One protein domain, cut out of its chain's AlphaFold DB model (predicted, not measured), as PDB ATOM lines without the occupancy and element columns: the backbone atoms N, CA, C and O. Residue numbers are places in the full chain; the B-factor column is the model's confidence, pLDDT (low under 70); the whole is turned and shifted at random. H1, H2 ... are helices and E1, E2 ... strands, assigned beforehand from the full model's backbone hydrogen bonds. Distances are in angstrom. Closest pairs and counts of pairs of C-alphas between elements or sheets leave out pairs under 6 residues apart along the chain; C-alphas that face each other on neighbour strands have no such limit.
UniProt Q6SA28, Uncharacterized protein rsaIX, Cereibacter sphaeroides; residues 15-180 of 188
ATOM      1  N   ALA A  15     127.125 136.528 170.766       91.00
ATOM      2  CA  ALA A  15     127.681 135.953 169.544       91.00
ATOM      3  C   ALA A  15     126.599 135.534 168.534       91.00
ATOM      4  O   ALA A  15     126.762 135.751 167.333       91.00
ATOM      5  N   GLU A  16     125.483 134.964 169.002       91.81
ATOM      6  CA  GLU A  16     124.350 134.622 168.140       91.81
ATOM      7  C   GLU A  16     123.681 135.871 167.568       91.81
ATOM      8  O   GLU A  16     123.432 135.911 166.364       91.81
ATOM      9  N   ILE A  17     123.449 136.900 168.396       94.69
ATOM     10  CA  ILE A  17     122.880 138.180 167.940       94.69
ATOM     11  C   ILE A  17     123.762 138.773 166.845       94.69
ATOM     12  O   ILE A  17     123.276 139.044 165.749       94.69
ATOM     13  N   THR A  18     125.065 138.920 167.105       94.88
ATOM     14  CA  THR A  18     126.011 139.482 166.135       94.88
ATOM     15  C   THR A  18     126.072 138.657 164.850       94.88
ATOM     16  O   THR A  18     126.097 139.229 163.764       94.88
ATOM     17  N   SER A  19     126.064 137.324 164.941       93.12
ATOM     18  CA  SER A  19     126.090 136.447 163.766       93.12
ATOM     19  C   SER A  19     124.836 136.601 162.902       93.12
ATOM     20  O   SER A  19     124.955 136.768 161.687       93.12
ATOM     21  N   VAL A  20     123.648 136.562 163.509       95.38
ATOM     22  CA  VAL A  20     122.371 136.710 162.793       95.38
ATOM     23  C   VAL A  20     122.238 138.111 162.198       95.38
ATOM     24  O   VAL A  20     121.893 138.246 161.025       95.38
ATOM     25  N   GLU A  21     122.541 139.146 162.981       97.19
ATOM     26  CA  GLU A  21     122.483 140.541 162.543       97.19
ATOM     27  C   GLU A  21     123.426 140.793 161.363       97.19
ATOM     28  O   GLU A  21     122.984 141.310 160.337       97.19
ATOM     29  N   LEU A  22     124.685 140.350 161.447       96.69
ATOM     30  CA  LEU A  22     125.654 140.499 160.362       96.69
ATOM     31  C   LEU A  22     125.212 139.761 159.096       96.69
ATOM     32  O   LEU A  22     125.323 140.319 158.002       96.69
ATOM     33  N   ALA A  23     124.698 138.536 159.227       97.62
ATOM     34  CA  ALA A  23     124.236 137.748 158.089       97.62
ATOM     35  C   ALA A  23     123.064 138.426 157.367       97.62
ATOM     36  O   ALA A  23     123.104 138.589 156.145       97.62
ATOM     37  N   ILE A  24     122.049 138.875 158.113       97.62
ATOM     38  CA  ILE A  24     120.894 139.571 157.534       97.62
ATOM     39  C   ILE A  24     121.306 140.926 156.958       97.62
ATOM     40  O   ILE A  24     120.916 141.238 155.836       97.62
ATOM     41  N   ARG A  25     122.120 141.720 157.667       97.69
ATOM     42  CA  ARG A  25     122.616 143.015 157.174       97.69
ATOM     43  C   ARG A  25     123.384 142.860 155.865       97.69
ATOM     44  O   ARG A  25     123.151 143.621 154.930       97.69
ATOM     45  N   THR A  26     124.263 141.861 155.790       97.06
ATOM     46  CA  THR A  26     125.031 141.556 154.573       97.06
ATOM     47  C   THR A  26     124.097 141.196 153.423       97.06
ATOM     48  O   THR A  26     124.239 141.744 152.333       97.06
ATOM     49  N   ALA A  27     123.104 140.339 153.672       98.12
ATOM     50  CA  ALA A  27     122.143 139.944 152.650       98.12
ATOM     51  C   ALA A  27     121.256 141.109 152.189       98.12
ATOM     52  O   ALA A  27     121.052 141.269 150.993       98.12
ATOM     53  N   VAL A  28     120.785 141.959 153.110       98.00
ATOM     54  CA  VAL A  28     119.999 143.169 152.800       98.00
ATOM     55  C   VAL A  28     120.800 144.142 151.936       98.00
ATOM     56  O   VAL A  28     120.267 144.685 150.967       98.00
ATOM     57  N   ALA A  29     122.079 144.346 152.261       97.44
ATOM     58  CA  ALA A  29     122.967 145.187 151.468       97.44
ATOM     59  C   ALA A  29     123.238 144.574 150.085       97.44
ATOM     60  O   ALA A  29     123.155 145.269 149.078       97.44
ATOM     61  N   ALA A  30     123.521 143.276 150.004       97.94
ATOM     62  CA  ALA A  30     123.825 142.609 148.740       97.94
ATOM     63  C   ALA A  30     122.601 142.483 147.817       97.94
ATOM     64  O   ALA A  30     122.741 142.591 146.600       97.94
ATOM     65  N   SER A  31     121.407 142.288 148.378       98.00
ATOM     66  CA  SER A  31     120.171 142.156 147.607       98.00
ATOM     67  C   SER A  31     119.596 143.496 147.150       98.00
ATOM     68  O   SER A  31     118.681 143.504 146.333       98.00
ATOM     69  N   GLN A  32     120.053 144.609 147.741       97.19
ATOM     70  CA  GLN A  32     119.491 145.948 147.534       97.19
ATOM     71  C   GLN A  32     117.966 145.983 147.752       97.19
ATOM     72  O   GLN A  32     117.255 146.693 147.052       97.19
ATOM     73  N   ILE A  33     117.445 145.201 148.714       97.44
ATOM     74  CA  ILE A  33     115.984 145.071 148.902       97.44
ATOM     75  C   ILE A  33     115.334 146.397 149.315       97.44
ATOM     76  O   ILE A  33     114.179 146.655 148.987       97.44
ATOM     77  N   VAL A  34     116.066 147.243 150.044       97.25
ATOM     78  CA  VAL A  34     115.577 148.548 150.495       97.25
ATOM     79  C   VAL A  34     115.415 149.469 149.288       97.25
ATOM     80  O   VAL A  34     116.331 149.643 148.494       97.25
ATOM     81  N   GLY A  35     114.230 150.056 149.153       95.81
ATOM     82  CA  GLY A  35     113.802 150.848 148.004       95.81
ATOM     83  C   GLY A  35     113.089 150.035 146.919       95.81
ATOM     84  O   GLY A  35     112.395 150.628 146.094       95.81
ATOM     85  N   MET A  36     113.180 148.699 146.923       97.62
ATOM     86  CA  MET A  36     112.489 147.879 145.922       97.62
ATOM     87  C   MET A  36     110.975 147.918 146.111       97.62
ATOM     88  O   MET A  36     110.464 147.825 147.229       97.62
ATOM     89  N   VAL A  37     110.258 147.992 144.991       97.31
ATOM     90  CA  VAL A  37     108.797 147.885 144.944       97.31
ATOM     91  C   VAL A  37     108.386 146.427 145.131       97.31
ATOM     92  O   VAL A  37     108.870 145.539 144.429       97.31
ATOM     93  N   ILE A  38     107.459 146.190 146.054       96.38
ATOM     94  CA  ILE A  38     106.842 144.888 146.288       96.38
ATOM     95  C   ILE A  38     105.815 144.649 145.166       96.38
ATOM     96  O   ILE A  38     104.866 145.429 145.022       96.38
ATOM     97  N   PRO A  39     105.947 143.586 144.357       94.31
ATOM     98  CA  PRO A  39     105.022 143.341 143.256       94.31
ATOM     99  C   PRO A  39     103.587 143.089 143.737       94.31
ATOM    100  O   PRO A  39     103.348 142.359 144.703       94.31
ATOM    101  N   ASN A  40     102.606 143.635 143.011       91.75
ATOM    102  CA  ASN A  40     101.175 143.430 143.270       91.75
ATOM    103  C   ASN A  40     100.763 143.750 144.722       91.75
ATOM    104  O   ASN A  40     100.002 142.986 145.325       91.75
ATOM    105  N   PHE A  41     101.278 144.839 145.303       93.69
ATOM    106  CA  PHE A  41     101.097 145.194 146.716       93.69
ATOM    107  C   PHE A  41      99.726 145.816 147.043       93.69
ATOM    108  O   PHE A  41      99.598 146.941 147.522       93.69
ATOM    109  N   VAL A  42      98.668 145.055 146.780       89.44
ATOM    110  CA  VAL A  42      97.267 145.443 146.987       89.44
ATOM    111  C   VAL A  42      96.558 144.455 147.921       89.44
ATOM    112  O   VAL A  42      96.985 143.306 148.054       89.44
ATOM    113  N   GLY A  43      95.463 144.892 148.556       89.75
ATOM    114  CA  GLY A  43      94.620 144.067 149.432       89.75
ATOM    115  C   GLY A  43      94.541 144.568 150.878       89.75
ATOM    116  O   GLY A  43      94.908 145.704 151.178       89.75
ATOM    117  N   THR A  44      94.041 143.709 151.772       90.06
ATOM    118  CA  THR A  44      93.949 143.976 153.219       90.06
ATOM    119  C   THR A  44      95.336 144.079 153.862       90.06
ATOM    120  O   THR A  44      96.318 143.586 153.307       90.06
ATOM    121  N   ASN A  45      95.429 144.642 155.072       85.06
ATOM    122  CA  ASN A  45      96.698 144.729 155.813       85.06
ATOM    123  C   ASN A  45      97.369 143.360 155.994       85.06
ATOM    124  O   ASN A  45      98.580 143.240 155.849       85.06
ATOM    125  N   GLN A  46      96.580 142.310 156.236       84.38
ATOM    126  CA  GLN A  46      97.094 140.944 156.324       84.38
ATOM    127  C   GLN A  46      97.645 140.449 154.979       84.38
ATOM    128  O   GLN A  46      98.732 139.878 154.935       84.38
ATOM    129  N   ALA A  47      96.932 140.689 153.872       89.38
ATOM    130  CA  ALA A  47      97.387 140.288 152.541       89.38
ATOM    131  C   ALA A  47      98.670 141.028 152.126       89.38
ATOM    132  O   ALA A  47      99.598 140.405 151.610       89.38
ATOM    133  N   LYS A  48      98.746 142.338 152.398       91.56
ATOM    134  CA  LYS A  48      99.965 143.140 152.223       91.56
ATOM    135  C   LYS A  48     101.106 142.596 153.088       91.56
ATOM    136  O   LYS A  48     102.202 142.384 152.578       91.56
ATOM    137  N   GLY A  49     100.838 142.290 154.356       89.12
ATOM    138  CA  GLY A  49     101.835 141.728 155.265       89.12
ATOM    139  C   GLY A  49     102.435 140.413 154.759       89.12
ATOM    140  O   GLY A  49     103.656 140.269 154.719       89.12
ATOM    141  N   ASN A  50     101.587 139.502 154.273       89.62
ATOM    142  CA  ASN A  50     102.032 138.247 153.664       89.62
ATOM    143  C   ASN A  50     102.869 138.491 152.399       89.62
ATOM    144  O   ASN A  50     103.941 137.914 152.263       89.62
ATOM    145  N   LYS A  51     102.438 139.396 151.510       94.75
ATOM    146  CA  LYS A  51     103.195 139.741 150.292       94.75
ATOM    147  C   LYS A  51     104.581 140.303 150.603       94.75
ATOM    148  O   LYS A  51     105.539 139.951 149.925       94.75
ATOM    149  N   ALA A  52     104.698 141.160 151.615       94.06
ATOM    150  CA  ALA A  52     105.988 141.695 152.045       94.06
ATOM    151  C   ALA A  52     106.907 140.592 152.601       94.06
ATOM    152  O   ALA A  52     108.093 140.562 152.276       94.06
ATOM    153  N   ALA A  53     106.359 139.663 153.391       90.94
ATOM    154  CA  ALA A  53     107.102 138.508 153.890       90.94
ATOM    155  C   ALA A  53     107.550 137.572 152.751       90.94
ATOM    156  O   ALA A  53     108.714 137.177 152.704       90.94
ATOM    157  N   ASP A  54     106.664 137.265 151.802       93.56
ATOM    158  CA  ASP A  54     106.980 136.432 150.635       93.56
ATOM    159  C   ASP A  54     108.049 137.083 149.754       93.56
ATOM    160  O   ASP A  54     108.988 136.412 149.323       93.56
ATOM    161  N   PHE A  55     107.954 138.399 149.539       96.44
ATOM    162  CA  PHE A  55     108.959 139.161 148.805       96.44
ATOM    163  C   PHE A  55     110.327 139.087 149.491       96.44
ATOM    164  O   PHE A  55     111.317 138.750 148.847       96.44
ATOM    165  N   PHE A  56     110.385 139.278 150.813       96.06
ATOM    166  CA  PHE A  56     111.623 139.092 151.572       96.06
ATOM    167  C   PHE A  56     112.194 137.677 151.407       96.06
ATOM    168  O   PHE A  56     113.390 137.524 151.171       96.06
ATOM    169  N   ILE A  57     111.363 136.637 151.516       95.06
ATOM    170  CA  ILE A  57     111.802 135.237 151.395       95.06
ATOM    171  C   ILE A  57     112.276 134.894 149.980       95.06
ATOM    172  O   ILE A  57     113.150 134.043 149.828       95.06
ATOM    173  N   ALA A  58     111.738 135.540 148.950       95.88
ATOM    174  CA  ALA A  58     112.229 135.373 147.587       95.88
ATOM    175  C   ALA A  58     113.563 136.105 147.363       95.88
ATOM    176  O   ALA A  58     114.424 135.603 146.642       95.88
ATOM    177  N   THR A  59     113.735 137.273 147.984       97.38
ATOM    178  CA  THR A  59     114.861 138.169 147.703       97.38
ATOM    179  C   THR A  59     116.069 137.927 148.597       97.38
ATOM    180  O   THR A  59     117.176 137.935 148.090       97.38
ATOM    181  N   ILE A  60     115.908 137.718 149.904       97.75
ATOM    182  CA  ILE A  60     117.027 137.723 150.867       97.75
ATOM    183  C   ILE A  60     117.839 136.424 150.928       97.75
ATOM    184  O   ILE A  60     119.068 136.509 150.909       97.75
ATOM    185  N   PRO A  61     117.231 135.223 151.008       97.00
ATOM    186  CA  PRO A  61     117.981 133.985 151.207       97.00
ATOM    187  C   PRO A  61     119.129 133.723 150.216       97.00
ATOM    188  O   PRO A  61     120.166 133.248 150.676       97.00
ATOM    189  N   PRO A  62     119.023 134.057 148.913       97.25
ATOM    190  CA  PRO A  62     120.133 133.900 147.966       97.25
ATOM    191  C   PRO A  62     121.393 134.712 148.300       97.25
ATOM    192  O   PRO A  62     122.469 134.377 147.812       97.25
ATOM    193  N   HIS A  63     121.274 135.768 149.109       97.94
ATOM    194  CA  HIS A  63     122.382 136.661 149.468       97.94
ATOM    195  C   HIS A  63     122.911 136.435 150.887       97.94
ATOM    196  O   HIS A  63     123.776 137.181 151.351       97.94
ATOM    197  N   LEU A  64     122.394 135.433 151.600       97.75
ATOM    198  CA  LEU A  64     122.938 135.061 152.899       97.75
ATOM    199  C   LEU A  64     124.349 134.470 152.744       97.75
ATOM    200  O   LEU A  64     124.630 133.796 151.749       97.75
ATOM    201  N   PRO A  65     125.239 134.669 153.736       96.44
ATOM    202  CA  PRO A  65     126.504 133.943 153.795       96.44
ATOM    203  C   PRO A  65     126.288 132.425 153.704       96.44
ATOM    204  O   PRO A  65     125.274 131.910 154.166       96.44
ATOM    205  N   ALA A  66     127.254 131.688 153.149       93.25
ATOM    206  CA  ALA A  66     127.092 130.266 152.813       93.25
ATOM    207  C   ALA A  66     126.723 129.350 154.002       93.25
ATOM    208  O   ALA A  66     126.135 128.287 153.813       93.25
ATOM    209  N   ASN A  67     127.061 129.744 155.231       93.38
ATOM    210  CA  ASN A  67     126.720 129.030 156.464       93.38
ATOM    211  C   ASN A  67     125.349 129.425 157.044       93.38
ATOM    212  O   ASN A  67     124.983 128.938 158.119       93.38
ATOM    213  N   ASN A  68     124.601 130.296 156.365       96.56
ATOM    214  CA  ASN A  68     123.301 130.790 156.787       96.56
ATOM    215  C   ASN A  68     122.205 130.415 155.792       96.56
ATOM    216  O   ASN A  68     122.397 130.415 154.581       96.56
ATOM    217  N   SER A  69     121.018 130.107 156.309       96.50
ATOM    218  CA  SER A  69     119.838 129.907 155.467       96.50
ATOM    219  C   SER A  69     118.553 130.203 156.228       96.50
ATOM    220  O   SER A  69     118.517 130.184 157.459       96.50
ATOM    221  N   ILE A  70     117.484 130.463 155.479       96.31
ATOM    222  CA  ILE A  70     116.127 130.577 156.011       96.31
ATOM    223  C   ILE A  70     115.311 129.448 155.400       96.31
ATOM    224  O   ILE A  70     115.203 129.343 154.181       96.31
ATOM    225  N   VAL A  71     114.737 128.597 156.246       93.88
ATOM    226  CA  VAL A  71     113.981 127.418 155.801       93.88
ATOM    227  C   VAL A  71     112.568 127.421 156.364       93.88
ATOM    228  O   VAL A  71     112.308 127.943 157.447       93.88
ATOM    229  N   ALA A  72     111.630 126.822 155.634       91.56
ATOM    230  CA  ALA A  72     110.262 126.660 156.109       91.56
ATOM    231  C   ALA A  72     110.202 125.749 157.345       91.56
ATOM    232  O   ALA A  72     110.713 124.628 157.325       91.56
ATOM    233  N   ALA A  73     109.536 126.205 158.410       89.38
ATOM    234  CA  ALA A  73     109.236 125.351 159.550       89.38
ATOM    235  C   ALA A  73     108.027 124.462 159.220       89.38
ATOM    236  O   ALA A  73     106.984 124.948 158.778       89.38
ATOM    237  N   ARG A  74     108.148 123.150 159.438       84.94
ATOM    238  CA  ARG A  74     107.095 122.186 159.083       84.94
ATOM    239  C   ARG A  74     105.839 122.370 159.948       84.94
ATOM    240  O   ARG A  74     105.934 122.507 161.167       84.94
ATOM    241  N   GLY A  75     104.665 122.287 159.319       80.62
ATOM    242  CA  GLY A  75     103.353 122.390 159.973       80.62
ATOM    243  C   GLY A  75     102.800 123.818 160.046       80.62
ATOM    244  O   GLY A  75     103.507 124.784 159.777       80.62
ATOM    245  N   ALA A  76     101.523 123.947 160.417       77.56
ATOM    246  CA  ALA A  76     100.832 125.233 160.545       77.56
ATOM    247  C   ALA A  76     101.083 125.906 161.907       77.56
ATOM    248  O   ALA A  76     101.216 125.220 162.923       77.56
ATOM    249  N   GLY A  77     101.103 127.240 161.922       79.00
ATOM    250  CA  GLY A  77     101.329 128.061 163.116       79.00
ATOM    251  C   GLY A  77     102.797 128.435 163.325       79.00
ATOM    252  O   GLY A  77     103.621 128.282 162.427       79.00
ATOM    253  N   TYR A  78     103.125 128.871 164.538       82.69
ATOM    254  CA  TYR A  78     104.439 129.411 164.887       82.69
ATOM    255  C   TYR A  78     105.529 128.341 165.125       82.69
ATOM    256  O   TYR A  78     105.234 127.296 165.724       82.69
ATOM    257  N   PRO A  79     106.799 128.609 164.756       86.75
ATOM    258  CA  PRO A  79     107.259 129.732 163.931       86.75
ATOM    259  C   PRO A  79     106.987 129.472 162.449       86.75
ATOM    260  O   PRO A  79     106.912 128.313 162.036       86.75
ATOM    261  N   ASP A  80     106.911 130.515 161.630       86.88
ATOM    262  CA  ASP A  80     106.775 130.347 160.176       86.88
ATOM    263  C   ASP A  80     108.031 129.741 159.529       86.88
ATOM    264  O   ASP A  80     107.956 128.892 158.625       86.88
ATOM    265  N   ARG A  81     109.206 130.164 160.003       92.38
ATOM    266  CA  ARG A  81     110.512 129.823 159.434       92.38
ATOM    267  C   ARG A  81     111.516 129.458 160.523       92.38
ATOM    268  O   ARG A  81     111.312 129.713 161.709       92.38
ATOM    269  N   LEU A  82     112.621 128.855 160.102       93.12
ATOM    270  CA  LEU A  82     113.812 128.673 160.919       93.12
ATOM    271  C   LEU A  82     114.962 129.451 160.285       93.12
ATOM    272  O   LEU A  82     115.220 129.287 159.091       93.12
ATOM    273  N   PHE A  83     115.661 130.250 161.088       94.75
ATOM    274  CA  PHE A  83     116.953 130.804 160.696       94.75
ATOM    275  C   PHE A  83     118.045 129.815 161.099       94.75
ATOM    276  O   PHE A  83     118.124 129.406 162.260       94.75
ATOM    277  N   VAL A  84     118.872 129.412 160.145       93.00
ATOM    278  CA  VAL A  84     119.967 128.465 160.352       93.00
ATOM    279  C   VAL A  84     121.284 129.233 160.331       93.00
ATOM    280  O   VAL A  84     121.534 129.994 159.396       93.00
ATOM    281  N   SER A  85     122.121 129.034 161.349       90.19
ATOM    282  CA  SER A  85     123.486 129.566 161.421       90.19
ATOM    283  C   SER A  85     124.442 128.443 161.804       90.19
ATOM    284  O   SER A  85     124.481 128.001 162.956       90.19
ATOM    285  N   GLY A  86     125.164 127.914 160.814       87.00
ATOM    286  CA  GLY A  86     125.967 126.704 160.977       87.00
ATOM    287  C   GLY A  86     125.109 125.522 161.444       87.00
ATOM    288  O   GLY A  86     124.151 125.133 160.779       87.00
ATOM    289  N   ALA A  87     125.443 124.955 162.604       84.06
ATOM    290  CA  ALA A  87     124.680 123.858 163.203       84.06
ATOM    291  C   ALA A  87     123.424 124.328 163.964       84.06
ATOM    292  O   ALA A  87     122.549 123.516 164.268       84.06
ATOM    293  N   THR A  88     123.312 125.621 164.269       86.19
ATOM    294  CA  THR A  88     122.253 126.160 165.127       86.19
ATOM    295  C   THR A  88     121.020 126.538 164.316       86.19
ATOM    296  O   THR A  88     121.109 127.032 163.193       86.19
ATOM    297  N   ARG A  89     119.839 126.306 164.898       89.81
ATOM    298  CA  ARG A  89     118.542 126.651 164.308       89.81
ATOM    299  C   ARG A  89     117.723 127.469 165.295       89.81
ATOM    300  O   ARG A  89     117.445 126.991 166.397       89.81
ATOM    301  N   HIS A  90     117.320 128.656 164.870       90.50
ATOM    302  CA  HIS A  90     116.528 129.608 165.642       90.50
ATOM    303  C   HIS A  90     115.112 129.689 165.075       90.50
ATOM    304  O   HIS A  90     114.912 129.557 163.864       90.50
ATOM    305  N   CYS A  91     114.123 129.909 165.937       91.56
ATOM    306  CA  CYS A  91     112.765 130.198 165.492       91.56
ATOM    307  C   CYS A  91     112.743 131.581 164.837       91.56
ATOM    308  O   CYS A  91     113.281 132.528 165.404       91.56
ATOM    309  N   MET A  92     112.129 131.701 163.662       92.62
ATOM    310  CA  MET A  92     112.023 132.966 162.943       92.62
ATOM    311  C   MET A  92     110.576 133.225 162.532       92.62
ATOM    312  O   MET A  92     109.946 132.400 161.870       92.62
ATOM    313  N   GLU A  93     110.077 134.391 162.914       91.06
ATOM    314  CA  GLU A  93     108.743 134.874 162.575       91.06
ATOM    315  C   GLU A  93     108.841 136.088 161.668       91.06
ATOM    316  O   GLU A  93     109.614 137.009 161.942       91.06
ATOM    317  N   PHE A  94     108.029 136.104 160.614       90.62
ATOM    318  CA  PHE A  94     107.959 137.245 159.718       90.62
ATOM    319  C   PHE A  94     106.785 138.136 160.063       90.62
ATOM    320  O   PHE A  94     105.651 137.688 160.214       90.62
ATOM    321  N   LYS A  95     107.067 139.430 160.153       89.25
ATOM    322  CA  LYS A  95     106.062 140.482 160.254       89.25
ATOM    323  C   LYS A  95     106.335 141.524 159.184       89.25
ATOM    324  O   LYS A  95     107.426 141.606 158.623       89.25
ATOM    325  N   ALA A  96     105.338 142.347 158.915       91.00
ATOM    326  CA  ALA A  96     105.505 143.505 158.065       91.00
ATOM    327  C   ALA A  96     104.578 144.617 158.541       91.00
ATOM    328  O   ALA A  96     103.477 144.343 159.021       91.00
ATOM    329  N   THR A  97     105.037 145.860 158.442       89.75
ATOM    330  CA  THR A  97     104.239 147.026 158.832       89.75
ATOM    331  C   THR A  97     104.667 148.268 158.061       89.75
ATOM    332  O   THR A  97     105.847 148.447 157.759       89.75
ATOM    333  N   SER A  98     103.697 149.132 157.775       88.88
ATOM    334  CA  SER A  98     103.903 150.484 157.254       88.88
ATOM    335  C   SER A  98     104.013 151.554 158.329       88.88
ATOM    336  O   SER A  98     104.546 152.629 158.076       88.88
ATOM    337  N   ASN A  99     103.537 151.257 159.536       82.62
ATOM    338  CA  ASN A  99     103.331 152.244 160.590       82.62
ATOM    339  C   ASN A  99     104.286 152.013 161.760       82.62
ATOM    340  O   ASN A  99     103.870 152.022 162.913       82.62
ATOM    341  N   TRP A 100     105.560 151.736 161.481       78.56
ATOM    342  CA  TRP A 100     106.526 151.569 162.561       78.56
ATOM    343  C   TRP A 100     106.820 152.912 163.239       78.56
ATOM    344  O   TRP A 100     107.226 153.866 162.579       78.56
ATOM    345  N   GLN A 101     106.646 152.958 164.558       77.12
ATOM    346  CA  GLN A 101     107.062 154.065 165.416       77.12
ATOM    347  C   GLN A 101     107.893 153.497 166.564       77.12
ATOM    348  O   GLN A 101     107.576 152.433 167.096       77.12
ATOM    349  N   ASP A 102     108.978 154.177 166.926       73.44
ATOM    350  CA  ASP A 102     109.784 153.732 168.058       73.44
ATOM    351  C   ASP A 102     108.981 153.846 169.361       73.44
ATOM    352  O   ASP A 102     108.282 154.835 169.578       73.44
ATOM    353  N   GLY A 103     109.022 152.802 170.190       67.00
ATOM    354  CA  GLY A 103     108.187 152.710 171.394       67.00
ATOM    355  C   GLY A 103     106.679 152.517 171.153       67.00
ATOM    356  O   GLY A 103     105.902 152.686 172.091       67.00
ATOM    357  N   ASP A 104     106.246 152.163 169.936       67.81
ATOM    358  CA  ASP A 104     104.835 151.883 169.639       67.81
ATOM    359  C   ASP A 104     104.275 150.758 170.543       67.81
ATOM    360  O   ASP A 104     104.788 149.632 170.498       67.81
ATOM    361  N   PRO A 105     103.207 151.008 171.334       60.06
ATOM    362  CA  PRO A 105     102.577 149.989 172.175       60.06
ATOM    363  C   PRO A 105     101.755 148.967 171.370       60.06
ATOM    364  O   PRO A 105     101.131 148.071 171.956       60.06
ATOM    365  N   ASN A 106     101.694 149.097 170.039       62.88
ATOM    366  CA  ASN A 106     100.957 148.180 169.185       62.88
ATOM    367  C   ASN A 106     101.439 146.742 169.361       62.88
ATOM    368  O   ASN A 106     102.602 146.370 169.190       62.88
ATOM    369  N   ARG A 107     100.465 145.898 169.681       61.06
ATOM    370  CA  ARG A 107     100.673 144.495 170.017       61.06
ATOM    371  C   ARG A 107     101.130 143.727 168.783       61.06
ATOM    372  O   ARG A 107     100.459 143.740 167.751       61.06
ATOM    373  N   ARG A 108     102.214 142.961 168.915       66.69
ATOM    374  CA  ARG A 108     102.617 141.967 167.913       66.69
ATOM    375  C   ARG A 108     102.151 140.584 168.336       66.69
ATOM    376  O   ARG A 108     102.546 140.069 169.375       66.69
ATOM    377  N   VAL A 109     101.306 139.973 167.513       64.81
ATOM    378  CA  VAL A 109     100.827 138.608 167.749       64.81
ATOM    379  C   VAL A 109     101.877 137.624 167.239       64.81
ATOM    380  O   VAL A 109     102.125 137.554 166.035       64.81
ATOM    381  N   LEU A 110     102.498 136.877 168.152       64.75
ATOM    382  CA  LEU A 110     103.514 135.872 167.818       64.75
ATOM    383  C   LEU A 110     102.905 134.500 167.528       64.75
ATOM    384  O   LEU A 110     103.389 133.791 166.658       64.75
ATOM    385  N   THR A 111     101.843 134.105 168.229       61.38
ATOM    386  CA  THR A 111     101.229 132.783 168.050       61.38
ATOM    387  C   THR A 111      99.823 132.725 168.649       61.38
ATOM    388  O   THR A 111      99.536 133.426 169.617       61.38
ATOM    389  N   SER A 112      98.961 131.869 168.091       55.81
ATOM    390  CA  SER A 112      97.678 131.461 168.682       55.81
ATOM    391  C   SER A 112      97.753 130.121 169.433       55.81
ATOM    392  O   SER A 112      96.871 129.827 170.237       55.81
ATOM    393  N   ALA A 113      98.794 129.300 169.208       65.19
ATOM    394  CA  ALA A 113      98.979 128.013 169.887       65.19
ATOM    395  C   ALA A 113     100.456 127.546 169.918       65.19
ATOM    396  O   ALA A 113     101.114 127.492 168.874       65.19
ATOM    397  N   PRO A 114     100.987 127.098 171.076       71.62
ATOM    398  CA  PRO A 114     102.377 126.638 171.203       71.62
ATOM    399  C   PRO A 114     102.617 125.209 170.682       71.62
ATOM    400  O   PRO A 114     103.740 124.712 170.715       71.62
ATOM    401  N   THR A 115     101.583 124.511 170.204       77.00
ATOM    402  CA  THR A 115     101.643 123.074 169.882       77.00
ATOM    403  C   THR A 115     102.655 122.734 168.791       77.00
ATOM    404  O   THR A 115     103.374 121.741 168.921       77.00
ATOM    405  N   LYS A 116     102.753 123.545 167.730       81.69
ATOM    406  CA  LYS A 116     103.772 123.359 166.683       81.69
ATOM    407  C   LYS A 116     105.179 123.529 167.248       81.69
ATOM    408  O   LYS A 116     106.021 122.667 167.027       81.69
ATOM    409  N   MET A 117     105.415 124.589 168.010       79.19
ATOM    410  CA  MET A 117     106.710 124.849 168.634       79.19
ATOM    411  C   MET A 117     107.137 123.696 169.552       79.19
ATOM    412  O   MET A 117     108.246 123.188 169.405       79.19
ATOM    413  N   ILE A 118     106.231 123.192 170.397       78.00
ATOM    414  CA  ILE A 118     106.480 122.008 171.236       78.00
ATOM    415  C   ILE A 118     106.877 120.799 170.372       78.00
ATOM    416  O   ILE A 118     107.843 120.104 170.682       78.00
ATOM    417  N   ARG A 119     106.184 120.552 169.250       80.94
ATOM    418  CA  ARG A 119     106.538 119.461 168.319       80.94
ATOM    419  C   ARG A 119     107.918 119.652 167.688       80.94
ATOM    420  O   ARG A 119     108.648 118.673 167.542       80.94
ATOM    421  N   LEU A 120     108.284 120.872 167.302       81.19
ATOM    422  CA  LEU A 120     109.590 121.161 166.700       81.19
ATOM    423  C   LEU A 120     110.733 120.943 167.696       81.19
ATOM    424  O   LEU A 120     111.744 120.347 167.322       81.19
ATOM    425  N   VAL A 121     110.549 121.359 168.953       79.94
ATOM    426  CA  VAL A 121     111.504 121.110 170.047       79.94
ATOM    427  C   VAL A 121     111.620 119.609 170.320       79.94
ATOM    428  O   VAL A 121     112.713 119.050 170.261       79.94
ATOM    429  N   ASN A 122     110.492 118.914 170.506       79.12
ATOM    430  CA  ASN A 122     110.483 117.475 170.800       79.12
ATOM    431  C   ASN A 122     111.079 116.626 169.666       79.12
ATOM    432  O   ASN A 122     111.677 115.584 169.920       79.12
ATOM    433  N   SER A 123     110.940 117.070 168.413       78.25
ATOM    434  CA  SER A 123     111.539 116.412 167.243       78.25
ATOM    435  C   SER A 123     112.973 116.863 166.942       78.25
ATOM    436  O   SER A 123     113.532 116.436 165.930       78.25
ATOM    437  N   ARG A 124     113.571 117.717 167.790       75.38
ATOM    438  CA  ARG A 124     114.924 118.284 167.629       75.38
ATOM    439  C   ARG A 124     115.147 118.992 166.290       75.38
ATOM    440  O   ARG A 124     116.270 119.089 165.801       75.38
ATOM    441  N   GLN A 125     114.076 119.496 165.675       77.75
ATOM    442  CA  GLN A 125     114.178 120.301 164.454       77.75
ATOM    443  C   GLN A 125     114.665 121.723 164.745       77.75
ATOM    444  O   GLN A 125     115.195 122.376 163.845       77.75
ATOM    445  N   VAL A 126     114.505 122.164 165.994       75.62
ATOM    446  CA  VAL A 126     115.036 123.395 166.591       75.62
ATOM    447  C   VAL A 126     115.671 123.047 167.935       75.62
ATOM    448  O   VAL A 126     115.274 122.054 168.543       75.62
ATOM    449  N   GLY A 127     116.654 123.829 168.390       60.28
ATOM    450  CA  GLY A 127     117.320 123.555 169.671       60.28
ATOM    451  C   GLY A 127     118.092 122.226 169.672       60.28
ATOM    452  O   GLY A 127     117.797 121.315 170.431       60.28
ATOM    453  N   VAL A 128     119.093 122.096 168.802       58.34
ATOM    454  CA  VAL A 128     119.827 120.844 168.501       58.34
ATOM    455  C   VAL A 128     120.701 120.252 169.628       58.34
ATOM    456  O   VAL A 128     121.407 119.280 169.375       58.34
ATOM    457  N   ALA A 129     120.645 120.749 170.869       54.69
ATOM    458  CA  ALA A 129     121.341 120.095 171.991       54.69
ATOM    459  C   ALA A 129     120.367 119.670 173.108       54.69
ATOM    460  O   ALA A 129     119.215 120.112 173.123       54.69
ATOM    461  N   PRO A 130     120.782 118.768 174.017       42.97
ATOM    462  CA  PRO A 130     119.922 118.285 175.096       42.97
ATOM    463  C   PRO A 130     119.395 119.460 175.941       42.97
ATOM    464  O   PRO A 130     120.178 120.306 176.355       42.97
ATOM    465  N   ASN A 131     118.081 119.512 176.189       52.22
ATOM    466  CA  ASN A 131     117.374 120.582 176.921       52.22
ATOM    467  C   ASN A 131     117.323 121.969 176.236       52.22
ATOM    468  O   ASN A 131     117.012 122.961 176.897       52.22
ATOM    469  N   HIS A 132     117.586 122.072 174.927       63.69
ATOM    470  CA  HIS A 132     117.572 123.366 174.243       63.69
ATOM    471  C   HIS A 132     116.176 123.856 173.861       63.69
ATOM    472  O   HIS A 132     115.584 123.491 172.847       63.69
ATOM    473  N   VAL A 133     115.726 124.808 174.658       74.50
ATOM    474  CA  VAL A 133     114.736 125.804 174.280       74.50
ATOM    475  C   VAL A 133     115.298 126.662 173.124       74.50
ATOM    476  O   VAL A 133     116.476 127.030 173.172       74.50
ATOM    477  N   PRO A 134     114.540 126.942 172.049       80.88
ATOM    478  CA  PRO A 134     115.042 127.741 170.937       80.88
ATOM    479  C   PRO A 134     115.127 129.229 171.299       80.88
ATOM    480  O   PRO A 134     114.446 129.711 172.199       80.88
ATOM    481  N   ALA A 135     115.998 129.956 170.599       89.50
ATOM    482  CA  ALA A 135     115.972 131.416 170.595       89.50
ATOM    483  C   ALA A 135     115.086 131.900 169.440       89.50
ATOM    484  O   ALA A 135     114.964 131.212 168.416       89.50
ATOM    485  N   HIS A 136     114.447 133.053 169.622       90.75
ATOM    486  CA  HIS A 136     113.335 133.507 168.789       90.75
ATOM    487  C   HIS A 136     113.641 134.863 168.170       90.75
ATOM    488  O   HIS A 136     113.944 135.825 168.870       90.75
ATOM    489  N   LEU A 137     113.574 134.913 166.845       92.88
ATOM    490  CA  LEU A 137     113.818 136.090 166.031       92.88
ATOM    491  C   LEU A 137     112.500 136.539 165.406       92.88
ATOM    492  O   LEU A 137     111.808 135.742 164.769       92.88
ATOM    493  N   ILE A 138     112.178 137.820 165.530       92.19
ATOM    494  CA  ILE A 138     111.124 138.452 164.740       92.19
ATOM    495  C   ILE A 138     111.814 139.315 163.693       92.19
ATOM    496  O   ILE A 138     112.544 140.248 164.020       92.19
ATOM    497  N   CYS A 139     111.575 139.005 162.426       93.69
ATOM    498  CA  CYS A 139     112.049 139.799 161.306       93.69
ATOM    499  C   CYS A 139     110.877 140.594 160.740       93.69
ATOM    500  O   CYS A 139     109.910 140.022 160.234       93.69
ATOM    501  N   THR A 140     110.961 141.917 160.831       93.25
ATOM    502  CA  THR A 140     109.910 142.818 160.370       93.25
ATOM    503  C   THR A 140     110.354 143.556 159.119       93.25
ATOM    504  O   THR A 140     111.327 144.306 159.156       93.25
ATOM    505  N   VAL A 141     109.614 143.384 158.027       94.25
ATOM    506  CA  VAL A 141     109.768 144.203 156.821       94.25
ATOM    507  C   VAL A 141     109.018 145.516 157.026       94.25
ATOM    508  O   VAL A 141     107.797 145.527 157.201       94.25
ATOM    509  N   LEU A 142     109.746 146.626 157.012       93.88
ATOM    510  CA  LEU A 142     109.163 147.962 157.021       93.88
ATOM    511  C   LEU A 142     108.859 148.345 155.577       93.88
ATOM    512  O   LEU A 142     109.745 148.239 154.729       93.88
ATOM    513  N   TYR A 143     107.634 148.769 155.278       93.50
ATOM    514  CA  TYR A 143     107.237 149.125 153.912       93.50
ATOM    515  C   TYR A 143     106.508 150.468 153.843       93.50
ATOM    516  O   TYR A 143     105.883 150.902 154.800       93.50
ATOM    517  N   SER A 144     106.550 151.133 152.693       91.94
ATOM    518  CA  SER A 144     105.744 152.323 152.413       91.94
ATOM    519  C   SER A 144     104.479 151.907 151.679       91.94
ATOM    520  O   SER A 144     104.557 151.244 150.649       91.94
ATOM    521  N   GLU A 145     103.303 152.304 152.170       89.38
ATOM    522  CA  GLU A 145     102.057 152.080 151.423       89.38
ATOM    523  C   GLU A 145     101.963 152.952 150.179       89.38
ATOM    524  O   GLU A 145     101.502 152.486 149.142       89.38
ATOM    525  N   GLN A 146     102.438 154.192 150.270       88.88
ATOM    526  CA  GLN A 146     102.377 155.151 149.170       88.88
ATOM    527  C   GLN A 146     103.244 154.705 147.992       88.88
ATOM    528  O   GLN A 146     102.827 154.796 146.843       88.88
ATOM    529  N   GLN A 147     104.444 154.199 148.283       90.88
ATOM    530  CA  GLN A 147     105.403 153.768 147.264       90.88
ATOM    531  C   GLN A 147     105.352 152.259 147.000       90.88
ATOM    532  O   GLN A 147     106.015 151.775 146.086       90.88
ATOM    533  N   SER A 148     104.588 151.506 147.801       94.12
ATOM    534  CA  SER A 148     104.560 150.037 147.776       94.12
ATOM    535  C   SER A 148     105.957 149.412 147.842       94.12
ATOM    536  O   SER A 148     106.215 148.399 147.202       94.12
ATOM    537  N   SER A 149     106.877 150.030 148.583       95.69
ATOM    538  CA  SER A 149     108.300 149.683 148.577       95.69
ATOM    539  C   SER A 149     108.817 149.319 149.962       95.69
ATOM    540  O   SER A 149     108.299 149.794 150.974       95.69
ATOM    541  N   VAL A 150     109.857 148.488 150.018       96.50
ATOM    542  CA  VAL A 150     110.547 148.157 151.271       96.50
ATOM    543  C   VAL A 150     111.363 149.364 151.728       96.50
ATOM    544  O   VAL A 150     112.183 149.885 150.986       96.50
ATOM    545  N   GLN A 151     111.161 149.801 152.964       95.38
ATOM    546  CA  GLN A 151     111.871 150.924 153.586       95.38
ATOM    547  C   GLN A 151     112.997 150.448 154.506       95.38
ATOM    548  O   GLN A 151     113.945 151.178 154.769       95.38
ATOM    549  N   GLY A 152     112.910 149.213 154.996       94.69
ATOM    550  CA  GLY A 152     113.917 148.656 155.882       94.69
ATOM    551  C   GLY A 152     113.551 147.276 156.398       94.69
ATOM    552  O   GLY A 152     112.467 146.747 156.144       94.69
ATOM    553  N   VAL A 153     114.477 146.705 157.157       94.81
ATOM    554  CA  VAL A 153     114.306 145.433 157.855       94.81
ATOM    555  C   VAL A 153     114.685 145.659 159.305       94.81
ATOM    556  O   VAL A 153     115.751 146.201 159.593       94.81
ATOM    557  N   ARG A 154     113.817 145.235 160.217       93.50
ATOM    558  CA  ARG A 154     114.077 145.252 161.653       93.50
ATOM    559  C   ARG A 154     114.164 143.834 162.189       93.50
ATOM    560  O   ARG A 154     113.364 142.977 161.816       93.50
ATOM    561  N   LEU A 155     115.097 143.633 163.108       94.38
ATOM    562  CA  LEU A 155     115.281 142.392 163.840       94.38
ATOM    563  C   LEU A 155     114.974 142.637 165.312       94.38
ATOM    564  O   LEU A 155     115.526 143.560 165.906       94.38
ATOM    565  N   ASP A 156     114.110 141.807 165.882       92.06
ATOM    566  CA  ASP A 156     113.855 141.763 167.318       92.06
ATOM    567  C   ASP A 156     114.229 140.379 167.846       92.06
ATOM    568  O   ASP A 156     113.716 139.356 167.380       92.06
ATOM    569  N   PHE A 157     115.142 140.360 168.810       92.56
ATOM    570  CA  PHE A 157     115.618 139.159 169.480       92.56
ATOM    571  C   PHE A 157     114.798 138.994 170.755       92.56
ATOM    572  O   PHE A 157     114.964 139.750 171.707       92.56
ATOM    573  N   LEU A 158     113.844 138.067 170.731       90.12
ATOM    574  CA  LEU A 158     112.928 137.859 171.846       90.12
ATOM    575  C   LEU A 158     113.660 137.156 172.995       90.12
ATOM    576  O   LEU A 158     114.284 136.111 172.786       90.12
ATOM    577  N   GLU A 159     113.531 137.719 174.189       88.00
ATOM    578  CA  GLU A 159     114.104 137.220 175.439       88.00
ATOM    579  C   GLU A 159     113.035 136.503 176.290       88.00
ATOM    580  O   GLU A 159     111.836 136.729 176.094       88.00
ATOM    581  N   PRO A 160     113.417 135.627 177.240       84.44
ATOM    582  CA  PRO A 160     112.462 134.912 178.095       84.44
ATOM    583  C   PRO A 160     111.539 135.817 178.921       84.44
ATOM    584  O   PRO A 160     110.430 135.409 179.256       84.44
ATOM    585  N   ASP A 161     111.999 137.022 179.253       83.12
ATOM    586  CA  ASP A 161     111.272 138.046 180.006       83.12
ATOM    587  C   ASP A 161     110.531 139.049 179.106       83.12
ATOM    588  O   ASP A 161     109.910 139.987 179.603       83.12
ATOM    589  N   SER A 162     110.546 138.846 177.786       81.81
ATOM    590  CA  SER A 162     109.791 139.688 176.861       81.81
ATOM    591  C   SER A 162     108.291 139.595 177.139       81.81
ATOM    592  O   SER A 162     107.699 138.512 177.121       81.81
ATOM    593  N   GLU A 163     107.657 140.747 177.349       73.00
ATOM    594  CA  GLU A 163     106.223 140.812 177.609       73.00
ATOM    595  C   GLU A 163     105.415 140.333 176.396       73.00
ATOM    596  O   GLU A 163     105.541 140.842 175.279       73.00
ATOM    597  N   VAL A 164     104.534 139.357 176.621       69.38
ATOM    598  CA  VAL A 164     103.642 138.817 175.592       69.38
ATOM    599  C   VAL A 164     102.188 138.896 176.038       69.38
ATOM    600  O   VAL A 164     101.799 138.405 177.094       69.38
ATOM    601  N   ASN A 165     101.345 139.485 175.190       61.72
ATOM    602  CA  ASN A 165      99.898 139.457 175.378       61.72
ATOM    603  C   ASN A 165      99.334 138.144 174.822       61.72
ATOM    604  O   ASN A 165      99.302 137.942 173.606       61.72
ATOM    605  N   ILE A 166      98.857 137.263 175.701       60.06
ATOM    606  CA  ILE A 166      98.231 135.996 175.304       60.06
ATOM    607  C   ILE A 166      96.739 136.227 175.057       60.06
ATOM    608  O   ILE A 166      95.999 136.606 175.964       60.06
ATOM    609  N   ARG A 167      96.278 135.955 173.830       56.59
ATOM    610  CA  ARG A 167      94.849 135.889 173.504       56.59
ATOM    611  C   ARG A 167      94.425 134.430 173.410       56.59
ATOM    612  O   ARG A 167      94.889 133.702 172.539       56.59
ATOM    613  N   LEU A 168      93.524 134.018 174.294       55.69
ATOM    614  CA  LEU A 168      92.850 132.731 174.180       55.69
ATOM    615  C   LEU A 168      91.692 132.895 173.192       55.69
ATOM    616  O   LEU A 168      90.703 133.560 173.492       55.69
ATOM    617  N   GLU A 169      91.832 132.332 171.996       52.19
ATOM    618  CA  GLU A 169      90.749 132.284 171.014       52.19
ATOM    619  C   GLU A 169      90.021 130.940 171.124       52.19
ATOM    620  O   GLU A 169      90.625 129.875 170.997       52.19
ATOM    621  N   ALA A 170      88.712 130.983 171.379       55.28
ATOM    622  CA  ALA A 170      87.855 129.806 171.361       55.28
ATOM    623  C   ALA A 170      87.232 129.663 169.967       55.28
ATOM    624  O   ALA A 170      86.411 130.480 169.558       55.28
ATOM    625  N   SER A 171      87.617 128.620 169.233       60.84
ATOM    626  CA  SER A 171      87.005 128.270 167.949       60.84
ATOM    627  C   SER A 171      86.174 127.001 168.091       60.84
ATOM    628  O   SER A 171      86.654 126.004 168.633       60.84
ATOM    629  N   THR A 172      84.957 127.007 167.555       68.38
ATOM    630  CA  THR A 172      84.147 125.794 167.408       68.38
ATOM    631  C   THR A 172      84.297 125.221 165.997       68.38
ATOM    632  O   THR A 172      84.682 125.920 165.063       68.38
ATOM    633  N   SER A 173      84.004 123.936 165.825       78.00
ATOM    634  CA  SER A 173      83.950 123.280 164.512       78.00
ATOM    635  C   SER A 173      82.556 122.712 164.288       78.00
ATOM    636  O   SER A 173      81.826 122.491 165.251       78.00
ATOM    637  N   GLN A 174      82.193 122.394 163.043       78.12
ATOM    638  CA  GLN A 174      80.917 121.721 162.752       78.12
ATOM    639  C   GLN A 174      80.720 120.444 163.584       78.12
ATOM    640  O   GLN A 174      79.616 120.177 164.054       78.12
ATOM    641  N   ARG A 175      81.803 119.695 163.831       80.06
ATOM    642  CA  ARG A 175      81.790 118.516 164.705       80.06
ATOM    643  C   ARG A 175      81.477 118.881 166.157       80.06
ATOM    644  O   ARG A 175      80.638 118.231 166.764       80.06
ATOM    645  N   LEU A 176      82.138 119.898 166.709       83.75
ATOM    646  CA  LEU A 176      81.920 120.326 168.099       83.75
ATOM    647  C   LEU A 176      80.521 120.919 168.292       83.75
ATOM    648  O   LEU A 176      79.855 120.611 169.272       83.75
ATOM    649  N   LEU A 177      80.052 121.696 167.316       85.94
ATOM    650  CA  LEU A 177      78.688 122.209 167.263       85.94
ATOM    651  C   LEU A 177      77.656 121.076 167.277       85.94
ATOM    652  O   LEU A 177      76.672 121.160 167.999       85.94
ATOM    653  N   ALA A 178      77.888 119.999 166.520       81.94
ATOM    654  CA  ALA A 178      77.002 118.833 166.490       81.94
ATOM    655  C   ALA A 178      76.956 118.046 167.813       81.94
ATOM    656  O   ALA A 178      76.009 117.298 168.032       81.94
ATOM    657  N   MET A 179      77.960 118.201 168.680       84.56
ATOM    658  CA  MET A 179      78.001 117.572 170.006       84.56
ATOM    659  C   MET A 179      77.322 118.418 171.094       84.56
ATOM    660  O   MET A 179      77.082 117.914 172.188       84.56
ATOM    661  N   GLY A 180      77.038 119.693 170.818       82.00
ATOM    662  CA  GLY A 180      76.328 120.589 171.725       82.00
ATOM    663  C   GLY A 180      74.849 120.723 171.366       82.00
ATOM    664  O   GLY A 180      74.432 120.475 170.234       82.00
TER     665      GLY A 180
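What this domain is: This is residues 15 to 180 of the 188 residues of the protein "Uncharacterized protein rsaIX" of Cereibacter sphaeroides (UniProt Q6SA28). A strongly twisted sheet of five strands curls round helix H2, and H1 covers the same face, beside edge strand E5 and close to E1 and E2. H3 sits off the sheet in the crossover from E3 to E4, while the loop of residues 101 to 106 and a tail of residues 170 to 180, with short H4, stick out. The printed part has 166 residues, with four named helices and five named strands in the order H1 H2 E1 E2 E3 H3 E4 E5 H4; the class is mixed, helices and strands. The sheet runs E1 E2 E3 E4 E5 and is mixed, with E3 and E4 parallel and the other neighbours antiparallel. The whole is compact, with a radius of gyration of the C-alphas of 17.3 A and spans of 55 by 43 by 29 A.

How they stand to each other: In the sheet, E1, residues 68 to 72, and E2, residues 81 to 85, are an antiparallel hairpin, with N 82 and O 71 2.8 A apart. E2 and E3, residues 88 to 97, form another, with N 90 and O 83 at 2.8 A; E1 E2 E3 are a meander, each strand the antiparallel neighbour of the one before. E3 is parallel to E4, residues 136 to 144, at 28 degrees, with N 139 and O 93 at 2.8 A. E4 and E5, residues 149 to 158, form a hairpin, with N 140 and O 154 at 2.8 A. H2, residues 45 to 59, is on the sheet; its closest C-alphas to E3 are those of Gly 49 and Ala 96, 4.9 A apart. H1, residues 15 to 31, is on the same face, two layers in all, at a height over the sheet of 6.3 A; it is over none of the strands, but only just, with 2 of its C-alphas falling on E2 and 2 on E3. The closest C-alphas of H1 and E5 are those of Ile 17 and Phe 157, 7.5 A apart. H1 and H2 are close but not clearly touching, about perpendicular at 87 degrees, with the C-alphas of Ser 31 and Thr 59 closest at 6.6 A. H3, residues 115 to 122, is not on the sheet; E3, H3 and E4 are a strand-helix-strand unit, two parallel strands with a helix between, and its crossover is right-handed. H4, residues 174 to 179, is not on the sheet and is apart from H1, H2 and H3. In H1, H2, H3 and H4 every O i to N i+4 pair is within hydrogen-bond range.

Where its parts are: H1 begins at C-alpha 15 (127.681, 135.953, 169.544) and is 24.0 A long; H2 is 20.9 A. E3, E4 and E5 are 28.3, 26.1 and 26.5 A long, and E5 ends at C-alpha 158 (112.928, 137.859, 171.846). H4 ends at C-alpha 179 (78.001, 117.572, 170.006).

The domain as a whole: The C-alphas of Ala 30 and Gly 180, the two farthest apart, are 57.2 A apart. The printed part has no cut. The links H1 to H2, E3 to H3, H3 to E4 and E5 to H4 are long. The mean pLDDT of the printed part is 85.1; residues 103 to 113, 127 to 132 and 164 to 172 are under 70.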